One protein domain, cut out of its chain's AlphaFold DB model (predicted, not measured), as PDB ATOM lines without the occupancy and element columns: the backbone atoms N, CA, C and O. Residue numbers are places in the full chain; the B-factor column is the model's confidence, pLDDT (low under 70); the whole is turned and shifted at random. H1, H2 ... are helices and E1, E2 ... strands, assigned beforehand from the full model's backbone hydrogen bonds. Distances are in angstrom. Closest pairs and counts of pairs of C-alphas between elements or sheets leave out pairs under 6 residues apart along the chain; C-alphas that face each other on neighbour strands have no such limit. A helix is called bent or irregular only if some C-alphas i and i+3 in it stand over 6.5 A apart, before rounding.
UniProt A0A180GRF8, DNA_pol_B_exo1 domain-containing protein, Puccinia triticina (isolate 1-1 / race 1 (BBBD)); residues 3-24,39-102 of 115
ATOM      1  N   SER A   3     154.217 141.716 102.017       61.09
ATOM      2  CA  SER A   3     153.082 141.098 101.336       61.09
ATOM      3  C   SER A   3     151.942 140.914 102.326       61.09
ATOM      4  O   SER A   3     152.175 140.550 103.477       61.09
ATOM      5  N   GLY A   4     150.714 141.142 101.877       61.19
ATOM      6  CA  GLY A   4     149.522 140.825 102.650       61.19
ATOM      7  C   GLY A   4     148.384 140.427 101.731       61.19
ATOM      8  O   GLY A   4     148.126 141.099 100.731       61.19
ATOM      9  N   ILE A   5     147.713 139.331 102.061       64.25
ATOM     10  CA  ILE A   5     146.456 138.950 101.428       64.25
ATOM     11  C   ILE A   5     145.324 139.623 102.189       64.25
ATOM     12  O   ILE A   5     145.162 139.434 103.393       64.25
ATOM     13  N   GLN A   6     144.512 140.380 101.468       60.22
ATOM     14  CA  GLN A   6     143.241 140.865 101.968       60.22
ATOM     15  C   GLN A   6     142.143 140.201 101.146       60.22
ATOM     16  O   GLN A   6     142.072 140.376  99.933       60.22
ATOM     17  N   THR A   7     141.284 139.417 101.785       49.84
ATOM     18  CA  THR A   7     140.021 139.024 101.164       49.84
ATOM     19  C   THR A   7     139.109 140.241 101.235       49.84
ATOM     20  O   THR A   7     138.710 140.680 102.313       49.84
ATOM     21  N   ALA A   8     138.861 140.869 100.089       41.69
ATOM     22  CA  ALA A   8     137.886 141.943 100.008       41.69
ATOM     23  C   ALA A   8     136.538 141.313  99.650       41.69
ATOM     24  O   ALA A   8     136.419 140.619  98.639       41.69
ATOM     25  N   ALA A   9     135.524 141.547 100.483       34.50
ATOM     26  CA  ALA A   9     134.147 141.288 100.088       34.50
ATOM     27  C   ALA A   9     133.812 142.232  98.916       34.50
ATOM     28  O   ALA A   9     134.031 143.442  99.049       34.50
ATOM     29  N   PRO A  10     133.334 141.732  97.763       40.72
ATOM     30  CA  PRO A  10     132.865 142.616  96.705       40.72
ATOM     31  C   PRO A  10     131.659 143.414  97.219       40.72
ATOM     32  O   PRO A  10     130.869 142.915  98.021       40.72
ATOM     33  N   SER A  11     131.492 144.648  96.741       47.50
ATOM     34  CA  SER A  11     130.364 145.516  97.107       47.50
ATOM     35  C   SER A  11     128.997 145.002  96.636       47.50
ATOM     36  O   SER A  11     127.995 145.634  96.944       47.50
ATOM     37  N   ASP A  12     128.943 143.876  95.914       45.22
ATOM     38  CA  ASP A  12     127.697 143.231  95.506       45.22
ATOM     39  C   ASP A  12     127.896 141.708  95.284       45.22
ATOM     40  O   ASP A  12     128.623 141.272  94.391       45.22
ATOM     41  N   SER A  13     127.301 140.905  96.171       38.81
ATOM     42  CA  SER A  13     126.862 139.496  96.028       38.81
ATOM     43  C   SER A  13     127.718 138.437  95.284       38.81
ATOM     44  O   SER A  13     127.152 137.562  94.627       38.81
ATOM     45  N   GLY A  14     129.049 138.435  95.400       41.78
ATOM     46  CA  GLY A  14     129.926 137.353  94.900       41.78
ATOM     47  C   GLY A  14     130.743 136.671  96.010       41.78
ATOM     48  O   GLY A  14     130.904 137.266  97.076       41.78
ATOM     49  N   PRO A  15     131.262 135.438  95.807       38.56
ATOM     50  CA  PRO A  15     132.162 134.807  96.775       38.56
ATOM     51  C   PRO A  15     133.387 135.700  97.020       38.56
ATOM     52  O   PRO A  15     133.899 136.319  96.094       38.56
ATOM     53  N   GLU A  16     133.846 135.786  98.269       51.91
ATOM     54  CA  GLU A  16     134.985 136.628  98.653       51.91
ATOM     55  C   GLU A  16     136.229 136.268  97.825       51.91
ATOM     56  O   GLU A  16     136.664 135.112  97.802       51.91
ATOM     57  N   HIS A  17     136.801 137.254  97.131       52.75
ATOM     58  CA  HIS A  17     137.938 137.040  96.241       52.75
ATOM     59  C   HIS A  17     139.230 137.592  96.868       52.75
ATOM     60  O   HIS A  17     139.228 138.690  97.438       52.75
ATOM     61  N   PRO A  18     140.351 136.850  96.799       55.81
ATOM     62  CA  PRO A  18     141.601 137.293  97.400       55.81
ATOM     63  C   PRO A  18     142.200 138.459  96.604       55.81
ATOM     64  O   PRO A  18     142.384 138.372  95.395       55.81
ATOM     65  N   THR A  19     142.539 139.543  97.294       59.44
ATOM     66  CA  THR A  19     143.402 140.618  96.791       59.44
ATOM     67  C   THR A  19     144.781 140.442  97.404       59.44
ATOM     68  O   THR A  19     144.899 140.271  98.618       59.44
ATOM     69  N   ILE A  20     145.836 140.490  96.590       67.94
ATOM     70  CA  ILE A  20     147.208 140.351  97.090       67.94
ATOM     71  C   ILE A  20     147.936 141.685  96.958       67.94
ATOM     72  O   ILE A  20     148.161 142.189  95.855       67.94
ATOM     73  N   LEU A  21     148.299 142.256  98.107       63.25
ATOM     74  CA  LEU A  21     149.038 143.507  98.216       63.25
ATOM     75  C   LEU A  21     150.527 143.222  98.336       63.25
ATOM     76  O   LEU A  21     150.960 142.485  99.220       63.25
ATOM     77  N   LEU A  22     151.313 143.865  97.478       63.09
ATOM     78  CA  LEU A  22     152.766 143.751  97.449       63.09
ATOM     79  C   LEU A  22     153.397 145.135  97.551       63.09
ATOM     80  O   LEU A  22     153.237 145.987  96.678       63.09
ATOM     81  N   HIS A  23     154.166 145.330  98.614       61.88
ATOM     82  CA  HIS A  23     154.954 146.525  98.867       61.88
ATOM     83  C   HIS A  23     156.437 146.166  98.809       61.88
ATOM     84  O   HIS A  23     156.960 145.443  99.659       61.88
ATOM     85  N   ARG A  24     157.179 146.690  97.838       60.91
ATOM     86  CA  ARG A  24     158.639 146.548  97.848       60.91
ATOM     87  C   ARG A  24     159.249 147.615  98.758       60.91
ATOM     88  O   ARG A  24     159.143 148.803  98.483       60.91
ATOM     89  N   VAL A  39     157.731 150.287  94.592       68.25
ATOM     90  CA  VAL A  39     156.721 149.544  93.826       68.25
ATOM     91  C   VAL A  39     155.613 149.097  94.775       68.25
ATOM     92  O   VAL A  39     155.867 148.359  95.734       68.25
ATOM     93  N   ARG A  40     154.391 149.562  94.500       77.94
ATOM     94  CA  ARG A  40     153.158 149.146  95.174       77.94
ATOM     95  C   ARG A  40     152.212 148.551  94.162       77.94
ATOM     96  O   ARG A  40     151.633 149.294  93.373       77.94
ATOM     97  N   ASN A  41     152.046 147.240  94.229       83.12
ATOM     98  CA  ASN A  41     151.190 146.518  93.307       83.12
ATOM     99  C   ASN A  41     150.027 145.887  94.064       83.12
ATOM    100  O   ASN A  41     150.197 145.341  95.158       83.12
ATOM    101  N   VAL A  42     148.851 145.968  93.455       85.25
ATOM    102  CA  VAL A  42     147.615 145.365  93.943       85.25
ATOM    103  C   VAL A  42     147.152 144.384  92.879       85.25
ATOM    104  O   VAL A  42     146.771 144.797  91.789       85.25
ATOM    105  N   PHE A  43     147.211 143.091  93.182       89.00
ATOM    106  CA  PHE A  43     146.666 142.047  92.319       89.00
ATOM    107  C   PHE A  43     145.218 141.811  92.735       89.00
ATOM    108  O   PHE A  43     144.965 141.459  93.889       89.00
ATOM    109  N   THR A  44     144.287 142.035  91.814       85.88
ATOM    110  CA  THR A  44     142.844 141.966  92.063       85.88
ATOM    111  C   THR A  44     142.176 141.005  91.096       85.88
ATOM    112  O   THR A  44     142.586 140.882  89.937       85.88
ATOM    113  N   LEU A  45     141.136 140.327  91.578       84.12
ATOM    114  CA  LEU A  45     140.221 139.599  90.715       84.12
ATOM    115  C   LEU A  45     139.106 140.544  90.260       84.12
ATOM    116  O   LEU A  45     138.505 141.226  91.089       84.12
ATOM    117  N   ASN A  46     138.795 140.515  88.966       83.06
ATOM    118  CA  ASN A  46     137.900 141.452  88.288       83.06
ATOM    119  C   ASN A  46     138.417 142.901  88.343       83.06
ATOM    120  O   ASN A  46     139.582 143.151  88.644       83.06
ATOM    121  N   SER A  47     137.553 143.851  87.987       79.94
ATOM    122  CA  SER A  47     137.871 145.276  88.004       79.94
ATOM    123  C   SER A  47     137.945 145.825  89.428       79.94
ATOM    124  O   SER A  47     137.102 145.496  90.266       79.94
ATOM    125  N   CYS A  48     138.872 146.742  89.674       78.81
ATOM    126  CA  CYS A  48     139.022 147.456  90.930       78.81
ATOM    127  C   CYS A  48     139.090 148.967  90.669       78.81
ATOM    128  O   CYS A  48     139.576 149.436  89.642       78.81
ATOM    129  N   ALA A  49     138.581 149.768  91.607       80.19
ATOM    130  CA  ALA A  49     138.704 151.215  91.500       80.19
ATOM    131  C   ALA A  49     140.184 151.634  91.519       80.19
ATOM    132  O   ALA A  49     141.014 151.017  92.187       80.19
ATOM    133  N   HIS A  50     140.511 152.722  90.820       78.44
ATOM    134  CA  HIS A  50     141.872 153.244  90.807       78.44
ATOM    135  C   HIS A  50     142.325 153.632  92.224       78.44
ATOM    136  O   HIS A  50     141.749 154.519  92.858       78.44
ATOM    137  N   ILE A  51     143.394 152.992  92.698       77.56
ATOM    138  CA  ILE A  51     144.017 153.287  93.986       77.56
ATOM    139  C   ILE A  51     145.187 154.229  93.732       77.56
ATOM    140  O   ILE A  51     146.190 153.847  93.128       77.56
ATOM    141  N   SER A  52     145.076 155.464  94.224       77.12
ATOM    142  CA  SER A  52     146.144 156.454  94.104       77.12
ATOM    143  C   SER A  52     147.472 155.868  94.559       77.12
ATOM    144  O   SER A  52     147.574 155.315  95.656       77.12
ATOM    145  N   SER A  53     148.510 156.068  93.745       77.81
ATOM    146  CA  SER A  53     149.906 155.749  94.056       77.81
ATOM    147  C   SER A  53     150.261 154.252  94.160       77.81
ATOM    148  O   SER A  53     151.356 153.917  94.626       77.81
ATOM    149  N   SER A  54     149.382 153.380  93.654       80.06
ATOM    150  CA  SER A  54     149.619 151.947  93.458       80.06
ATOM    151  C   SER A  54     149.291 151.539  92.021       80.06
ATOM    152  O   SER A  54     148.370 152.072  91.408       80.06
ATOM    153  N   GLN A  55     150.019 150.563  91.485       84.81
ATOM    154  CA  GLN A  55     149.648 149.891  90.247       84.81
ATOM    155  C   GLN A  55     148.605 148.816  90.564       84.81
ATOM    156  O   GLN A  55     148.878 147.875  91.311       84.81
ATOM    157  N   VAL A  56     147.412 148.953  89.996       86.12
ATOM    158  CA  VAL A  56     146.355 147.944  90.097       86.12
ATOM    159  C   VAL A  56     146.461 147.014  88.891       86.12
ATOM    160  O   VAL A  56     146.481 147.467  87.749       86.12
ATOM    161  N   LEU A  57     146.590 145.718  89.158       87.50
ATOM    162  CA  LEU A  57     146.648 144.649  88.171       87.50
ATOM    163  C   LEU A  57     145.376 143.812  88.318       87.50
ATOM    164  O   LEU A  57     145.155 143.167  89.344       87.50
ATOM    165  N   GLU A  58     144.538 143.864  87.292       89.69
ATOM    166  CA  GLU A  58     143.219 143.238  87.264       89.69
ATOM    167  C   GLU A  58     143.270 141.945  86.454       89.69
ATOM    168  O   GLU A  58     143.811 141.908  85.344       89.69
ATOM    169  N   PHE A  59     142.697 140.876  86.998       89.81
ATOM    170  CA  PHE A  59     142.686 139.566  86.359       89.81
ATOM    171  C   PHE A  59     141.274 138.992  86.343       89.81
ATOM    172  O   PHE A  59     140.564 139.031  87.341       89.81
ATOM    173  N   ALA A  60     140.869 138.416  85.210       88.75
ATOM    174  CA  ALA A  60     139.549 137.797  85.068       88.75
ATOM    175  C   ALA A  60     139.436 136.440  85.785       88.75
ATOM    176  O   ALA A  60     138.334 135.964  86.041       88.75
ATOM    177  N   SER A  61     140.566 135.796  86.088       89.88
ATOM    178  CA  SER A  61     140.588 134.484  86.721       89.88
ATOM    179  C   SER A  61     141.696 134.376  87.768       89.88
ATOM    180  O   SER A  61     142.782 134.953  87.649       89.88
ATOM    181  N   GLU A  62     141.390 133.650  88.842       88.31
ATOM    182  CA  GLU A  62     142.239 133.575  90.030       88.31
ATOM    183  C   GLU A  62     143.519 132.767  89.780       88.31
ATOM    184  O   GLU A  62     144.578 133.088  90.312       88.31
ATOM    185  N   ASP A  63     143.451 131.756  88.919       90.38
ATOM    186  CA  ASP A  63     144.597 130.964  88.480       90.38
ATOM    187  C   ASP A  63     145.638 131.821  87.742       90.38
ATOM    188  O   ASP A  63     146.833 131.744  88.044       90.38
ATOM    189  N   ILE A  64     145.186 132.704  86.841       91.19
ATOM    190  CA  ILE A  64     146.055 133.649  86.128       91.19
ATOM    191  C   ILE A  64     146.649 134.655  87.111       91.19
ATOM    192  O   ILE A  64     147.850 134.924  87.055       91.19
ATOM    193  N   MET A  65     145.837 135.187  88.030       91.00
ATOM    194  CA  MET A  65     146.299 136.124  89.054       91.00
ATOM    195  C   MET A  65     147.413 135.517  89.912       91.00
ATOM    196  O   MET A  65     148.462 136.137  90.079       91.00
ATOM    197  N   LEU A  66     147.221 134.292  90.412       90.12
ATOM    198  CA  LEU A  66     148.222 133.582  91.213       90.12
ATOM    199  C   LEU A  66     149.494 133.296  90.406       90.12
ATOM    200  O   LEU A  66     150.596 133.531  90.901       90.12
ATOM    201  N   ALA A  67     149.373 132.852  89.151       90.25
ATOM    202  CA  ALA A  67     150.530 132.625  88.283       90.25
ATOM    203  C   ALA A  67     151.327 133.918  88.028       90.25
ATOM    204  O   ALA A  67     152.558 133.915  88.067       90.25
ATOM    205  N   LYS A  68     150.634 135.040  87.799       91.06
ATOM    206  CA  LYS A  68     151.253 136.357  87.593       91.06
ATOM    207  C   LYS A  68     151.877 136.906  88.869       91.06
ATOM    208  O   LYS A  68     152.951 137.497  88.800       91.06
ATOM    209  N   TRP A  69     151.250 136.670  90.018       88.94
ATOM    210  CA  TRP A  69     151.820 137.010  91.315       88.94
ATOM    211  C   TRP A  69     153.121 136.243  91.566       88.94
ATOM    212  O   TRP A  69     154.127 136.855  91.908       88.94
ATOM    213  N   GLN A  70     153.144 134.927  91.325       88.56
ATOM    214  CA  GLN A  70     154.363 134.130  91.492       88.56
ATOM    215  C   GLN A  70     155.487 134.619  90.570       88.56
ATOM    216  O   GLN A  70     156.614 134.800  91.032       88.56
ATOM    217  N   ALA A  71     155.177 134.894  89.299       88.69
ATOM    218  CA  ALA A  71     156.149 135.431  88.351       88.69
ATOM    219  C   ALA A  71     156.704 136.788  88.813       88.69
ATOM    220  O   ALA A  71     157.910 137.008  88.756       88.69
ATOM    221  N   PHE A  72     155.841 137.662  89.338       87.81
ATOM    222  CA  PHE A  72     156.246 138.954  89.885       87.81
ATOM    223  C   PHE A  72     157.163 138.811  91.104       87.81
ATOM    224  O   PHE A  72     158.161 139.522  91.204       87.81
ATOM    225  N   VAL A  73     156.858 137.896  92.029       85.25
ATOM    226  CA  VAL A  73     157.719 137.637  93.194       85.25
ATOM    227  C   VAL A  73     159.081 137.102  92.753       85.25
ATOM    228  O   VAL A  73     160.098 137.555  93.273       85.25
ATOM    229  N   ALA A  74     159.119 136.201  91.767       85.75
ATOM    230  CA  ALA A  74     160.364 135.679  91.209       85.75
ATOM    231  C   ALA A  74     161.193 136.765  90.496       85.75
ATOM    232  O   ALA A  74     162.405 136.813  90.666       85.75
ATOM    233  N   GLU A  75     160.547 137.655  89.738       84.81
ATOM    234  CA  GLU A  75     161.198 138.794  89.079       84.81
ATOM    235  C   GLU A  75     161.704 139.836  90.087       84.81
ATOM    236  O   GLU A  75     162.780 140.407  89.920       84.81
ATOM    237  N   CYS A  76     160.948 140.070  91.163       81.50
ATOM    238  CA  CYS A  76     161.348 140.981  92.231       81.50
ATOM    239  C   CYS A  76     162.537 140.474  93.050       81.50
ATOM    240  O   CYS A  76     163.180 141.300  93.702       81.50
ATOM    241  N   ASP A  77     162.762 139.158  93.063       82.31
ATOM    242  CA  ASP A  77     163.801 138.459  93.824       82.31
ATOM    243  C   ASP A  77     163.988 139.000  95.260       82.31
ATOM    244  O   ASP A  77     165.064 139.481  95.632       82.31
ATOM    245  N   PRO A  78     162.933 139.007  96.097       81.62
ATOM    246  CA  PRO A  78     163.010 139.639  97.404       81.62
ATOM    247  C   PRO A  78     163.914 138.858  98.366       81.62
ATOM    248  O   PRO A  78     163.716 137.669  98.593       81.62
ATOM    249  N   ASP A  79     164.825 139.564  99.042       80.62
ATOM    250  CA  ASP A  79     165.640 138.984 100.124       80.62
ATOM    251  C   ASP A  79     164.825 138.592 101.351       80.62
ATOM    252  O   ASP A  79     165.138 137.628 102.045       80.62
ATOM    253  N   LEU A  80     163.779 139.367 101.626       77.88
ATOM    254  CA  LEU A  80     162.922 139.188 102.782       77.88
ATOM    255  C   LEU A  80     161.475 139.432 102.379       77.88
ATOM    256  O   LEU A  80     161.150 140.494 101.833       77.88
ATOM    257  N   VAL A  81     160.612 138.469 102.690       81.50
ATOM    258  CA  VAL A  81     159.159 138.629 102.634       81.50
ATOM    259  C   VAL A  81     158.649 138.802 104.058       81.50
ATOM    260  O   VAL A  81     158.810 137.916 104.891       81.50
ATOM    261  N   ILE A  82     158.075 139.964 104.342       78.69
ATOM    262  CA  ILE A  82     157.468 140.311 105.630       78.69
ATOM    263  C   ILE A  82     155.980 140.589 105.436       78.69
ATOM    264  O   ILE A  82     155.522 140.790 104.317       78.69
ATOM    265  N   GLY A  83     155.227 140.627 106.522       79.88
ATOM    266  CA  GLY A  83     153.809 140.953 106.508       79.88
ATOM    267  C   GLY A  83     153.166 140.551 107.824       79.88
ATOM    268  O   GLY A  83     153.814 139.960 108.695       79.88
ATOM    269  N   TYR A  84     151.900 140.909 108.003       80.00
ATOM    270  CA  TYR A  84     151.167 140.544 109.206       80.00
ATOM    271  C   TYR A  84     150.617 139.125 109.054       80.00
ATOM    272  O   TYR A  84     149.847 138.858 108.141       80.00
ATOM    273  N   ASN A  85     151.017 138.215 109.944       83.50
ATOM    274  CA  ASN A  85     150.587 136.809 109.951       83.50
ATOM    275  C   ASN A  85     150.938 135.985 108.688       83.50
ATOM    276  O   ASN A  85     150.422 134.884 108.500       83.50
ATOM    277  N   THR A  86     151.883 136.460 107.871       82.12
ATOM    278  CA  THR A  86     152.296 135.832 106.604       82.12
ATOM    279  C   THR A  86     152.744 134.379 106.759       82.12
ATOM    280  O   THR A  86     152.432 133.546 105.912       82.12
ATOM    281  N   SER A  87     153.429 134.040 107.855       82.88
ATOM    282  CA  SER A  87     153.899 132.672 108.104       82.88
ATOM    283  C   SER A  87     152.775 131.686 108.429       82.88
ATOM    284  O   SER A  87     152.883 130.520 108.060       82.88
ATOM    285  N   ASN A  88     151.707 132.129 109.105       84.12
ATOM    286  CA  ASN A  88     150.626 131.233 109.541       84.12
ATOM    287  C   ASN A  88     149.423 131.237 108.593       84.12
ATOM    288  O   ASN A  88     148.608 130.320 108.664       84.12
ATOM    289  N   PHE A  89     149.287 132.254 107.737       84.25
ATOM    290  CA  PHE A  89     148.165 132.377 106.811       84.25
ATOM    291  C   PHE A  89     148.621 132.423 105.355       84.25
ATOM    292  O   PHE A  89     148.409 131.455 104.637       84.25
ATOM    293  N   ASP A  90     149.285 133.491 104.913       84.31
ATOM    294  CA  ASP A  90     149.560 133.726 103.492       84.31
ATOM    295  C   ASP A  90     150.408 132.615 102.851       84.31
ATOM    296  O   ASP A  90     150.034 132.048 101.822       84.31
ATOM    297  N   MET A  91     151.538 132.269 103.474       85.12
ATOM    298  CA  MET A  91     152.488 131.274 102.964       85.12
ATOM    299  C   MET A  91     151.933 129.845 102.920       85.12
ATOM    300  O   MET A  91     152.240 129.146 101.957       85.12
ATOM    301  N   PRO A  92     151.117 129.374 103.884       86.00
ATOM    302  CA  PRO A  92     150.416 128.099 103.727       86.00
ATOM    303  C   PRO A  92     149.183 128.188 102.809       86.00
ATOM    304  O   PRO A  92     148.895 127.228 102.089       86.00
ATOM    305  N   TYR A  93     148.463 129.315 102.794       86.06
ATOM    306  CA  TYR A  93     147.227 129.476 102.021       86.06
ATOM    307  C   TYR A  93     147.484 129.511 100.514       86.06
ATOM    308  O   TYR A  93     146.834 128.781  99.766       86.06
ATOM    309  N   LEU A  94     148.442 130.322 100.055       87.75
ATOM    310  CA  LEU A  94     148.662 130.549  98.626       87.75
ATOM    311  C   LEU A  94     149.040 129.268  97.853       87.75
ATOM    312  O   LEU A  94     148.399 128.991  96.837       87.75
ATOM    313  N   PRO A  95     149.987 128.419  98.312       87.31
ATOM    314  CA  PRO A  95     150.274 127.145  97.653       87.31
ATOM    315  C   PRO A  95     149.091 126.172  97.709       87.31
ATOM    316  O   PRO A  95     148.837 125.458  96.737       87.31
ATOM    317  N   GLY A  96     148.339 126.152  98.817       87.75
ATOM    318  CA  GLY A  96     147.129 125.338  98.950       87.75
ATOM    319  C   GLY A  96     146.050 125.739  97.941       87.75
ATOM    320  O   GLY A  96     145.473 124.881  97.268       87.75
ATOM    321  N   ARG A  97     145.835 127.047  97.770       88.88
ATOM    322  CA  ARG A  97     144.891 127.610  96.800       88.88
ATOM    323  C   ARG A  97     145.336 127.355  95.364       88.88
ATOM    324  O   ARG A  97     144.543 126.876  94.558       88.88
ATOM    325  N   ALA A  98     146.613 127.580  95.066       88.81
ATOM    326  CA  ALA A  98     147.191 127.280  93.764       88.81
ATOM    327  C   ALA A  98     147.044 125.797  93.393       88.81
ATOM    328  O   ALA A  98     146.677 125.478  92.264       88.81
ATOM    329  N   LYS A  99     147.241 124.883  94.353       88.19
ATOM    330  CA  LYS A  99     147.007 123.448  94.152       88.19
ATOM    331  C   LYS A  99     145.539 123.145  93.842       88.19
ATOM    332  O   LYS A  99     145.272 122.366  92.929       88.19
ATOM    333  N   ALA A 100     144.598 123.759  94.559       89.88
ATOM    334  CA  ALA A 100     143.163 123.585  94.310       89.88
ATOM    335  C   ALA A 100     142.746 124.077  92.911       89.88
ATOM    336  O   ALA A 100     141.938 123.429  92.247       89.88
ATOM    337  N   LEU A 101     143.351 125.171  92.439       89.62
ATOM    338  CA  LEU A 101     143.126 125.756  91.111       89.62
ATOM    339  C   LEU A 101     144.013 125.156  90.005       89.62
ATOM    340  O   LEU A 101     143.922 125.572  88.856       89.62
ATOM    341  N   LYS A 102     144.850 124.159  90.330       90.69
ATOM    342  CA  LYS A 102     145.783 123.485  89.407       90.69
ATOM    343  C   LYS A 102     146.820 124.419  88.755       90.69
ATOM    344  O   LYS A 102     147.261 124.172  87.634       90.69
TER     345      LYS A 102
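What this domain is: This is residues 3 to 24 and 39 to 102 of the 115 residues of the protein "DNA_pol_B_exo1 domain-containing protein" of Puccinia triticina (isolate 1-1 / race 1 (BBBD)) (UniProt A0A180GRF8). A strongly twisted four-stranded sheet makes a wall with two helices over one face and no named helix over the other. H1 runs along the strands, chiefly over E3; H2 slants over E1 and E2 with its residues 90 to 94 nearest the sheet, and its later part comes close to H1. The printed part has 86 residues, with E1, E2, E3, E4, H1 and H2 in that order along the chain. The mixed sheet has the order E1, E2, E3, E4, with E3 and E4 parallel and the other neighbours antiparallel; the class is mixed, helices and strands. The whole is compact, with a radius of gyration of the C-alphas of 12.7 A and spans of 38 by 32 by 22 A.

Where its parts are: E1 is residues 3 to 8, beginning at C-alpha 3 at (153.082, 141.098, 101.336). E2 is residues 17 to 23, 19.7 A from first to last C-alpha. E3 is residues 40 to 45, 16.7 A long, and E4 is residues 55 to 59. H1 is residues 62 to 76, 20.6 A long, beginning at C-alpha 62 at (142.239, 133.575, 90.030). H2 is residues 90 to 100, 15.1 A long, ending at C-alpha 100 at (143.163, 123.585, 94.310). H2 is neither bent nor irregular, but only just: C-alphas 92 and 95 are 6.2 A apart.

How they stand to each other: E1 and E2 form an antiparallel hairpin, with N 6 and O 19 at 2.9 A. E2 and E3 are antiparallel at 170 degrees, with N 20 and O 43 at 3.0 A. E3 and E4 are parallel at 20 degrees, with N 57 and O 42 at 2.8 A. E1 and E4 are the edge strands. H1 and H2 are on the same face, giving two layers, helices on one face of a sheet. H1 has a height over the sheet of 9.6 A and runs along the strands, at 0 degrees to E3 on the local plane; it lies over E3, and only just not over E2, on which 2 of its C-alphas fall. The closest C-alphas of E3 and H1, those of Leu 45 and Glu 62, are 6.4 A apart. H2 has a height over the sheet of 11.2 A, lies over E1 and E2, and runs slantwise to the strands, at 55 degrees to E1 on the local plane. The closest C-alphas of E1 and H2, those of Ile 5 and Asp 90, are 6.4 A apart. H1 and H2 are close but not clearly touching, at a steep tilt of 47 degrees, opposite ways; their closest C-alphas, those of Leu 66 and Ala 98, are 6.9 A apart. Every O i to N i+4 pair is within hydrogen-bond range in H1, and 6 of 7 are in H2.

The domain as a whole: The two C-alphas farthest apart, those of Ser 13 and Asp 79, are 39.0 A apart. Residues 25 to 38 are not printed, and C-alphas 24 and 39 are 5.4 A apart across this cut. The link from H1 to H2, residues 77 to 89, is long. The mean pLDDT of the printed part is 76.6; residues 3 to 24 and 39 are under 70.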